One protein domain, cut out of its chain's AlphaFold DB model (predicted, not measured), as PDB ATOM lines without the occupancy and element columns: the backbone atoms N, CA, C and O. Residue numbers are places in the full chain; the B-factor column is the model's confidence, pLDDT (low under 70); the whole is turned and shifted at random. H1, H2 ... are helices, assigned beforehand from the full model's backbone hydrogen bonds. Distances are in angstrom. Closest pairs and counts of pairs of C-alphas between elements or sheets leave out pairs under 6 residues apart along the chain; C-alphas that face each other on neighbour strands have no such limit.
ATOM      1  N   ALA A  18     -43.619   7.792   8.974       77.94
ATOM      2  CA  ALA A  18     -43.133   6.966  10.078       77.94
ATOM      3  C   ALA A  18     -44.232   6.031  10.603       77.94
ATOM      4  O   ALA A  18     -43.978   4.841  10.805       77.94
ATOM      5  N   GLU A  19     -45.469   6.516  10.739       75.31
ATOM      6  CA  GLU A  19     -46.600   5.674  11.138       75.31
ATOM      7  C   GLU A  19     -46.878   4.565  10.114       75.31
ATOM      8  O   GLU A  19     -46.983   3.397  10.490       75.31
ATOM      9  N   ARG A  20     -46.915   4.877   8.810       77.88
ATOM     10  CA  ARG A  20     -47.072   3.864   7.747       77.88
ATOM     11  C   ARG A  20     -45.968   2.808   7.777       77.88
ATOM     12  O   ARG A  20     -46.262   1.617   7.644       77.88
ATOM     13  N   SER A  21     -44.721   3.219   8.002       79.69
ATOM     14  CA  SER A  21     -43.587   2.297   8.134       79.69
ATOM     15  C   SER A  21     -43.703   1.392   9.373       79.69
ATOM     16  O   SER A  21     -43.391   0.198   9.314       79.69
ATOM     17  N   ALA A  22     -44.241   1.918  10.479       81.75
ATOM     18  CA  ALA A  22     -44.476   1.163  11.705       81.75
ATOM     19  C   ALA A  22     -45.584   0.116  11.510       81.75
ATOM     20  O   ALA A  22     -45.414  -1.039  11.898       81.75
ATOM     21  N   TYR A  23     -46.671   0.467  10.817       83.25
ATOM     22  CA  TYR A  23     -47.709  -0.500  10.449       83.25
ATOM     23  C   TYR A  23     -47.172  -1.594   9.516       83.25
ATOM     24  O   TYR A  23     -47.451  -2.773   9.734       83.25
ATOM     25  N   GLY A  24     -46.355  -1.237   8.520       86.38
ATOM     26  CA  GLY A  24     -45.720  -2.210   7.626       86.38
ATOM     27  C   GLY A  24     -44.810  -3.194   8.368       86.38
ATOM     28  O   GLY A  24     -44.892  -4.403   8.145       86.38
ATOM     29  N   SER A  25     -43.990  -2.697   9.299       88.19
ATOM     30  CA  SER A  25     -43.120  -3.553  10.117       88.19
ATOM     31  C   SER A  25     -43.910  -4.438  11.084       88.19
ATOM     32  O   SER A  25     -43.568  -5.609  11.239       88.19
ATOM     33  N   PHE A  26     -45.011  -3.943  11.657       90.19
ATOM     34  CA  PHE A  26     -45.902  -4.744  12.494       90.19
ATOM     35  C   PHE A  26     -46.544  -5.899  11.717       90.19
ATOM     36  O   PHE A  26     -46.526  -7.038  12.180       90.19
ATOM     37  N   VAL A  27     -47.068  -5.638  10.515       90.88
ATOM     38  CA  VAL A  27     -47.664  -6.683   9.664       90.88
ATOM     39  C   VAL A  27     -46.612  -7.711   9.246       90.88
ATOM     40  O   VAL A  27     -46.860  -8.915   9.318       90.88
ATOM     41  N   ALA A  28     -45.413  -7.260   8.867       89.25
ATOM     42  CA  ALA A  28     -44.304  -8.152   8.544       89.25
ATOM     43  C   ALA A  28     -43.903  -9.025   9.747       89.25
ATOM     44  O   ALA A  28     -43.715 -10.232   9.593       89.25
ATOM     45  N   ALA A  29     -43.831  -8.443  10.947       91.44
ATOM     46  CA  ALA A  29     -43.538  -9.169  12.177       91.44
ATOM     47  C   ALA A  29     -44.637 -10.187  12.517       91.44
ATOM     48  O   ALA A  29     -44.325 -11.336  12.820       91.44
ATOM     49  N   ALA A  30     -45.914  -9.813  12.407       90.00
ATOM     50  CA  ALA A  30     -47.036 -10.720  12.640       90.00
ATOM     51  C   ALA A  30     -46.991 -11.926  11.688       90.00
ATOM     52  O   ALA A  30     -47.081 -13.070  12.133       90.00
ATOM     53  N   ASN A  31     -46.740 -11.685  10.398       90.88
ATOM     54  CA  ASN A  31     -46.585 -12.745   9.404       90.88
ATOM     55  C   ASN A  31     -45.379 -13.648   9.701       90.88
ATOM     56  O   ASN A  31     -45.479 -14.871   9.583       90.88
ATOM     57  N   ALA A  32     -44.253 -13.069  10.131       90.12
ATOM     58  CA  ALA A  32     -43.076 -13.831  10.534       90.12
ATOM     59  C   ALA A  32     -43.361 -14.722  11.756       90.12
ATOM     60  O   ALA A  32     -42.966 -15.887  11.766       90.12
ATOM     61  N   VAL A  33     -44.100 -14.220  12.751       90.38
ATOM     62  CA  VAL A  33     -44.522 -15.002  13.925       90.38
ATOM     63  C   VAL A  33     -45.452 -16.146  13.515       90.38
ATOM     64  O   VAL A  33     -45.245 -17.282  13.942       90.38
ATOM     65  N   SER A  34     -46.431 -15.895  12.641       91.38
ATOM     66  CA  SER A  34     -47.319 -16.943  12.118       91.38
ATOM     67  C   SER A  34     -46.554 -18.023  11.344       91.38
ATOM     68  O   SER A  34     -46.831 -19.219  11.496       91.38
ATOM     69  N   ALA A  35     -45.560 -17.622  10.545       88.19
ATOM     70  CA  ALA A  35     -44.697 -18.544   9.816       88.19
ATOM     71  C   ALA A  35     -43.830 -19.382  10.768       88.19
ATOM     72  O   ALA A  35     -43.784 -20.606  10.631       88.19
ATOM     73  N   LEU A  36     -43.206 -18.748  11.766       86.62
ATOM     74  CA  LEU A  36     -42.377 -19.421  12.765       86.62
ATOM     75  C   LEU A  36     -43.187 -20.433  13.576       86.62
ATOM     76  O   LEU A  36     -42.746 -21.564  13.767       86.62
ATOM     77  N   TYR A  37     -44.396 -20.063  13.997       92.38
ATOM     78  CA  TYR A  37     -45.298 -20.969  14.703       92.38
ATOM     79  C   TYR A  37     -45.653 -22.190  13.847       92.38
ATOM     80  O   TYR A  37     -45.516 -23.332  14.287       92.38
ATOM     81  N   THR A  38     -46.049 -21.965  12.592       89.38
ATOM     82  CA  THR A  38     -46.406 -23.053  11.670       89.38
ATOM     83  C   THR A  38     -45.215 -23.975  11.405       89.38
ATOM     84  O   THR A  38     -45.374 -25.198  11.372       89.38
ATOM     85  N   ALA A  39     -44.016 -23.409  11.249       84.81
ATOM     86  CA  ALA A  39     -42.781 -24.170  11.111       84.81
ATOM     87  C   ALA A  39     -42.485 -24.996  12.372       84.81
ATOM     88  O   ALA A  39     -42.233 -26.193  12.259       84.81
ATOM     89  N   GLY A  40     -42.610 -24.399  13.560       82.94
ATOM     90  CA  GLY A  40     -42.413 -25.077  14.842       82.94
ATOM     91  C   GLY A  40     -43.364 -26.257  15.043       82.94
ATOM     92  O   GLY A  40     -42.925 -27.343  15.407       82.94
ATOM     93  N   VAL A  41     -44.650 -26.101  14.714       88.25
ATOM     94  CA  VAL A  41     -45.632 -27.198  14.795       88.25
ATOM     95  C   VAL A  41     -45.301 -28.326  13.812       88.25
ATOM     96  O   VAL A  41     -45.438 -29.505  14.146       88.25
ATOM     97  N   ARG A  42     -44.863 -27.999  12.588       85.00
ATOM     98  CA  ARG A  42     -44.454 -29.008  11.596       85.00
ATOM     99  C   ARG A  42     -43.208 -29.761  12.041       85.00
ATOM    100  O   ARG A  42     -43.184 -30.986  11.942       85.00
ATOM    101  N   GLU A  43     -42.216 -29.045  12.558       85.81
ATOM    102  CA  GLU A  43     -40.988 -29.654  13.055       85.81
ATOM    103  C   GLU A  43     -41.265 -30.519  14.285       85.81
ATOM    104  O   GLU A  43     -40.821 -31.659  14.331       85.81
ATOM    105  N   GLN A  44     -42.110 -30.065  15.214       85.25
ATOM    106  CA  GLN A  44     -42.559 -30.868  16.353       85.25
ATOM    107  C   GLN A  44     -43.243 -32.169  15.907       85.25
ATOM    108  O   GLN A  44     -43.000 -33.231  16.474       85.25
ATOM    109  N   ARG A  45     -44.093 -32.121  14.873       85.56
ATOM    110  CA  ARG A  45     -44.710 -33.338  14.318       85.56
ATOM    111  C   ARG A  45     -43.671 -34.263  13.690       85.56
ATOM    112  O   ARG A  45     -43.779 -35.479  13.835       85.56
ATOM    113  N   ARG A  46     -42.677 -33.706  12.996       85.56
ATOM    114  CA  ARG A  46     -41.599 -34.473  12.364       85.56
ATOM    115  C   ARG A  46     -40.706 -35.150  13.403       85.56
ATOM    116  O   ARG A  46     -40.431 -36.339  13.265       85.56
ATOM    117  N   THR A  47     -40.300 -34.429  14.444       82.94
ATOM    118  CA  THR A  47     -39.481 -34.965  15.538       82.94
ATOM    119  C   THR A  47     -40.253 -35.996  16.350       82.94
ATOM    120  O   THR A  47     -39.731 -37.080  16.586       82.94
ATOM    121  N   ALA A  48     -41.527 -35.742  16.670       81.25
ATOM    122  CA  ALA A  48     -42.390 -36.730  17.316       81.25
ATOM    123  C   ALA A  48     -42.490 -38.022  16.492       81.25
ATOM    124  O   ALA A  48     -42.358 -39.114  17.040       81.25
ATOM    125  N   LYS A  49     -42.657 -37.910  15.167       85.69
ATOM    126  CA  LYS A  49     -42.668 -39.073  14.272       85.69
ATOM    127  C   LYS A  49     -41.343 -39.836  14.314       85.69
ATOM    128  O   LYS A  49     -41.360 -41.051  14.466       85.69
ATOM    129  N   ALA A  50     -40.212 -39.137  14.224       86.38
ATOM    130  CA  ALA A  50     -38.893 -39.762  14.291       86.38
ATOM    131  C   ALA A  50     -38.669 -40.489  15.631       86.38
ATOM    132  O   ALA A  50     -38.138 -41.599  15.655       86.38
ATOM    133  N   THR A  51     -39.120 -39.911  16.746       86.88
ATOM    134  CA  THR A  51     -39.069 -40.562  18.063       86.88
ATOM    135  C   THR A  51     -39.929 -41.822  18.099       86.88
ATOM    136  O   THR A  51     -39.468 -42.856  18.575       86.88
ATOM    137  N   LEU A  52     -41.149 -41.780  17.551       88.00
ATOM    138  CA  LEU A  52     -42.012 -42.963  17.459       88.00
ATOM    139  C   LEU A  52     -41.386 -44.069  16.600       88.00
ATOM    140  O   LEU A  52     -41.464 -45.238  16.970       88.00
ATOM    141  N   GLU A  53     -40.729 -43.717  15.495       90.94
ATOM    142  CA  GLU A  53     -40.005 -44.673  14.647       90.94
ATOM    143  C   GLU A  53     -38.849 -45.345  15.414       90.94
ATOM    144  O   GLU A  53     -38.677 -46.561  15.325       90.94
ATOM    145  N   LYS A  54     -38.106 -44.594  16.238       90.94
ATOM    146  CA  LYS A  54     -37.055 -45.153  17.109       90.94
ATOM    147  C   LYS A  54     -37.613 -46.062  18.204       90.94
ATOM    148  O   LYS A  54     -37.063 -47.137  18.431       90.94
ATOM    149  N   VAL A  55     -38.707 -45.659  18.857       91.12
ATOM    150  CA  VAL A  55     -39.396 -46.487  19.864       91.12
ATOM    151  C   VAL A  55     -39.861 -47.795  19.232       91.12
ATOM    152  O   VAL A  55     -39.637 -48.862  19.797       91.12
ATOM    153  N   LEU A  56     -40.463 -47.731  18.043       89.69
ATOM    154  CA  LEU A  56     -40.894 -48.917  17.312       89.69
ATOM    155  C   LEU A  56     -39.708 -49.838  16.995       89.69
ATOM    156  O   LEU A  56     -39.792 -51.039  17.235       89.69
ATOM    157  N   ALA A  57     -38.592 -49.285  16.516       91.00
ATOM    158  CA  ALA A  57     -37.379 -50.057  16.255       91.00
ATOM    159  C   ALA A  57     -36.825 -50.729  17.526       91.00
ATOM    160  O   ALA A  57     -36.425 -51.892  17.475       91.00
ATOM    161  N   PHE A  58     -36.842 -50.033  18.668       91.88
ATOM    162  CA  PHE A  58     -36.472 -50.605  19.964       91.88
ATOM    163  C   PHE A  58     -37.390 -51.771  20.345       91.88
ATOM    164  O   PHE A  58     -36.900 -52.860  20.630       91.88
ATOM    165  N   VAL A  59     -38.712 -51.584  20.278       91.38
ATOM    166  CA  VAL A  59     -39.697 -52.623  20.624       91.38
ATOM    167  C   VAL A  59     -39.532 -53.864  19.751       91.38
ATOM    168  O   VAL A  59     -39.488 -54.976  20.272       91.38
ATOM    169  N   LEU A  60     -39.382 -53.688  18.436       90.06
ATOM    170  CA  LEU A  60     -39.192 -54.805  17.507       90.06
ATOM    171  C   LEU A  60     -37.887 -55.570  17.766       90.06
ATOM    172  O   LEU A  60     -37.835 -56.778  17.548       90.06
ATOM    173  N   ARG A  61     -36.838 -54.888  18.240       92.31
ATOM    174  CA  ARG A  61     -35.543 -55.501  18.558       92.31
ATOM    175  C   ARG A  61     -35.557 -56.235  19.898       92.31
ATOM    176  O   ARG A  61     -35.046 -57.346  19.989       92.31
ATOM    177  N   GLU A  62     -36.100 -55.603  20.932       89.00
ATOM    178  CA  GLU A  62     -36.056 -56.100  22.311       89.00
ATOM    179  C   GLU A  62     -37.181 -57.109  22.604       89.00
ATOM    180  O   GLU A  62     -37.101 -57.903  23.537       89.00
ATOM    181  N   SER A  63     -38.270 -57.060  21.836       87.19
ATOM    182  CA  SER A  63     -39.496 -57.823  22.079       87.19
ATOM    183  C   SER A  63     -40.162 -58.277  20.770       87.19
ATOM    184  O   SER A  63     -41.339 -57.996  20.554       87.19
ATOM    185  N   PRO A  64     -39.456 -59.025  19.897       83.50
ATOM    186  CA  PRO A  64     -39.947 -59.372  18.557       83.50
ATOM    187  C   PRO A  64     -41.238 -60.206  18.555       83.50
ATOM    188  O   PRO A  64     -41.987 -60.153  17.587       83.50
ATOM    189  N   ASN A  65     -41.506 -60.958  19.628       85.06
ATOM    190  CA  ASN A  65     -42.677 -61.834  19.761       85.06
ATOM    191  C   ASN A  65     -43.388 -61.683  21.117       85.06
ATOM    192  O   ASN A  65     -44.187 -62.540  21.490       85.06
ATOM    193  N   SER A  66     -43.055 -60.649  21.896       81.31
ATOM    194  CA  SER A  66     -43.669 -60.446  23.209       81.31
ATOM    195  C   SER A  66     -44.870 -59.522  23.071       81.31
ATOM    196  O   SER A  66     -44.730 -58.373  22.663       81.31
ATOM    197  N   GLU A  67     -46.045 -60.008  23.461       84.12
ATOM    198  CA  GLU A  67     -47.258 -59.187  23.569       84.12
ATOM    199  C   GLU A  67     -47.157 -58.179  24.732       84.12
ATOM    200  O   GLU A  67     -47.862 -57.171  24.771       84.12
ATOM    201  N   TYR A  68     -46.232 -58.422  25.667       86.06
ATOM    202  CA  TYR A  68     -45.971 -57.558  26.808       86.06
ATOM    203  C   TYR A  68     -44.633 -56.827  26.669       86.06
ATOM    204  O   TYR A  68     -43.573 -57.452  26.600       86.06
ATOM    205  N   ILE A  69     -44.684 -55.493  26.696       87.25
ATOM    206  CA  ILE A  69     -43.502 -54.626  26.721       87.25
ATOM    207  C   ILE A  69     -43.303 -54.141  28.162       87.25
ATOM    208  O   ILE A  69     -44.155 -53.414  28.687       87.25
ATOM    209  N   PRO A  70     -42.198 -54.501  28.835       89.12
ATOM    210  CA  PRO A  70     -41.961 -54.062  30.200       89.12
ATOM    211  C   PRO A  70     -41.780 -52.539  30.251       89.12
ATOM    212  O   PRO A  70     -40.802 -51.988  29.745       89.12
ATOM    213  N   LYS A  71     -42.710 -51.855  30.932       89.50
ATOM    214  CA  LYS A  71     -42.717 -50.390  31.093       89.50
ATOM    215  C   LYS A  71     -41.383 -49.840  31.614       89.50
ATOM    216  O   LYS A  71     -40.960 -48.774  31.184       89.50
ATOM    217  N   ALA A  72     -40.716 -50.566  32.512       91.50
ATOM    218  CA  ALA A  72     -39.425 -50.164  33.070       91.50
ATOM    219  C   ALA A  72     -38.324 -50.051  32.001       91.50
ATOM    220  O   ALA A  72     -37.597 -49.062  31.995       91.50
ATOM    221  N   ALA A  73     -38.243 -51.007  31.069       88.69
ATOM    222  CA  ALA A  73     -37.248 -50.989  29.995       88.69
ATOM    223  C   ALA A  73     -37.508 -49.843  29.008       88.69
ATOM    224  O   ALA A  73     -36.584 -49.134  28.620       88.69
ATOM    225  N   LEU A  74     -38.780 -49.607  28.664       90.25
ATOM    226  CA  LEU A  74     -39.162 -48.492  27.797       90.25
ATOM    227  C   LEU A  74     -38.835 -47.132  28.433       90.25
ATOM    228  O   LEU A  74     -38.319 -46.251  27.753       90.25
ATOM    229  N   ILE A  75     -39.114 -46.956  29.730       92.50
ATOM    230  CA  ILE A  75     -38.794 -45.712  30.446       92.50
ATOM    231  C   ILE A  75     -37.281 -45.493  30.511       92.50
ATOM    232  O   ILE A  75     -36.837 -44.380  30.252       92.50
ATOM    233  N   GLN A  76     -36.494 -46.529  30.809       91.81
ATOM    234  CA  GLN A  76     -35.031 -46.421  30.827       91.81
ATOM    235  C   GLN A  76     -34.471 -46.045  29.454       91.81
ATOM    236  O   GLN A  76     -33.630 -45.155  29.360       91.81
ATOM    237  N   TRP A  77     -34.971 -46.664  28.382       92.94
ATOM    238  CA  TRP A  77     -34.565 -46.315  27.023       92.94
ATOM    239  C   TRP A  77     -34.945 -44.869  26.661       92.94
ATOM    240  O   TRP A  77     -34.126 -44.136  26.115       92.94
ATOM    241  N   LEU A  78     -36.157 -44.423  27.015       90.50
ATOM    242  CA  LEU A  78     -36.595 -43.041  26.786       90.50
ATOM    243  C   LEU A  78     -35.750 -42.025  27.562       90.50
ATOM    244  O   LEU A  78     -35.465 -40.956  27.032       90.50
ATOM    245  N   GLN A  79     -35.345 -42.348  28.793       90.75
ATOM    246  CA  GLN A  79     -34.448 -41.507  29.589       90.75
ATOM    247  C   GLN A  79     -33.068 -41.393  28.936       90.75
ATOM    248  O   GLN A  79     -32.578 -40.281  28.762       90.75
ATOM    249  N   GLN A  80     -32.490 -42.509  28.485       89.69
ATOM    250  CA  GLN A  80     -31.214 -42.505  27.762       89.69
ATOM    251  C   GLN A  80     -31.289 -41.695  26.465       89.69
ATOM    252  O   GLN A  80     -30.375 -40.938  26.147       89.69
ATOM    253  N   GLU A  81     -32.381 -41.832  25.710       86.44
ATOM    254  CA  GLU A  81     -32.540 -41.103  24.453       86.44
ATOM    255  C   GLU A  81     -32.823 -39.608  24.684       86.44
ATOM    256  O   GLU A  81     -32.420 -38.783  23.864       86.44
ATOM    257  N   TYR A  82     -33.446 -39.243  25.813       85.25
ATOM    258  CA  TYR A  82     -33.579 -37.853  26.257       85.25
ATOM    259  C   TYR A  82     -32.216 -37.248  26.619       85.25
ATOM    260  O   TYR A  82     -31.854 -36.206  26.080       85.25
ATOM    261  N   GLU A  83     -31.421 -37.925  27.451       87.12
ATOM    262  CA  GLU A  83     -30.069 -37.476  27.827       87.12
ATOM    263  C   GLU A  83     -29.147 -37.346  26.605       87.12
ATOM    264  O   GLU A  83     -28.360 -36.408  26.497       87.12
ATOM    265  N   ARG A  84     -29.290 -38.251  25.631       79.94
ATOM    266  CA  ARG A  84     -28.551 -38.198  24.366       79.94
ATOM    267  C   ARG A  84     -29.001 -37.057  23.450       79.94
ATOM    268  O   ARG A  84     -28.201 -36.579  22.653       79.94
ATOM    269  N   ALA A  85     -30.264 -36.643  23.524       71.88
ATOM    270  CA  ALA A  85     -30.774 -35.499  22.772       71.88
ATOM    271  C   ALA A  85     -30.374 -34.150  23.404       71.88
ATOM    272  O   ALA A  85     -30.216 -33.177  22.670       71.88
ATOM    273  N   ASP A  86     -30.187 -34.104  24.730       60.88
ATOM    274  CA  ASP A  86     -29.780 -32.909  25.493       60.88
ATOM    275  C   ASP A  86     -28.272 -32.592  25.353       60.88
ATOM    276  O   ASP A  86     -27.852 -31.456  25.557       60.88
TER     277      ASP A  86
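This is residues 18 to 86 of the 232 residues of an uncharacterized protein of Raphidocelis subcapitata (UniProt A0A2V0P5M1). One very long, nearly straight helix, H1, makes the length of the model, and after a loop at its far end a shorter helix, H2, folds back at a slant beside its last part, so that the whole looks like a lopsided V. Residues 18 to 50 of H1 stick out as a free arm. The printed part has 69 residues with two named helices, H1 then H2, and no named strand; its class is all helix. It is extended, with a radius of gyration of the C-alphas of 21.1 A and spans of 68 by 21 by 14 A.

H1, residues 18 to 62, and H2, residues 71 to 86, are near each other, their closest C-alphas 8.2 A apart. A short link of 8 residues joins them. In both helices every O i to N i+4 pair is within hydrogen-bond range.

H1 measures 64.6 A from C-alpha 18 at (-43.133, 6.966, 10.078) to C-alpha 62 at (-36.056, -56.100, 22.311). H2 measures 22.5 A and ends at C-alpha 86, (-29.780, -32.909, 25.493).

The two C-alphas farthest apart, those of Ala 18 and Asn 65, are 69.5 A apart. The printed part has no cut. Residues 63 to 68 also stand free. The mean pLDDT of the printed part is 86.8, with residue 86 under 70.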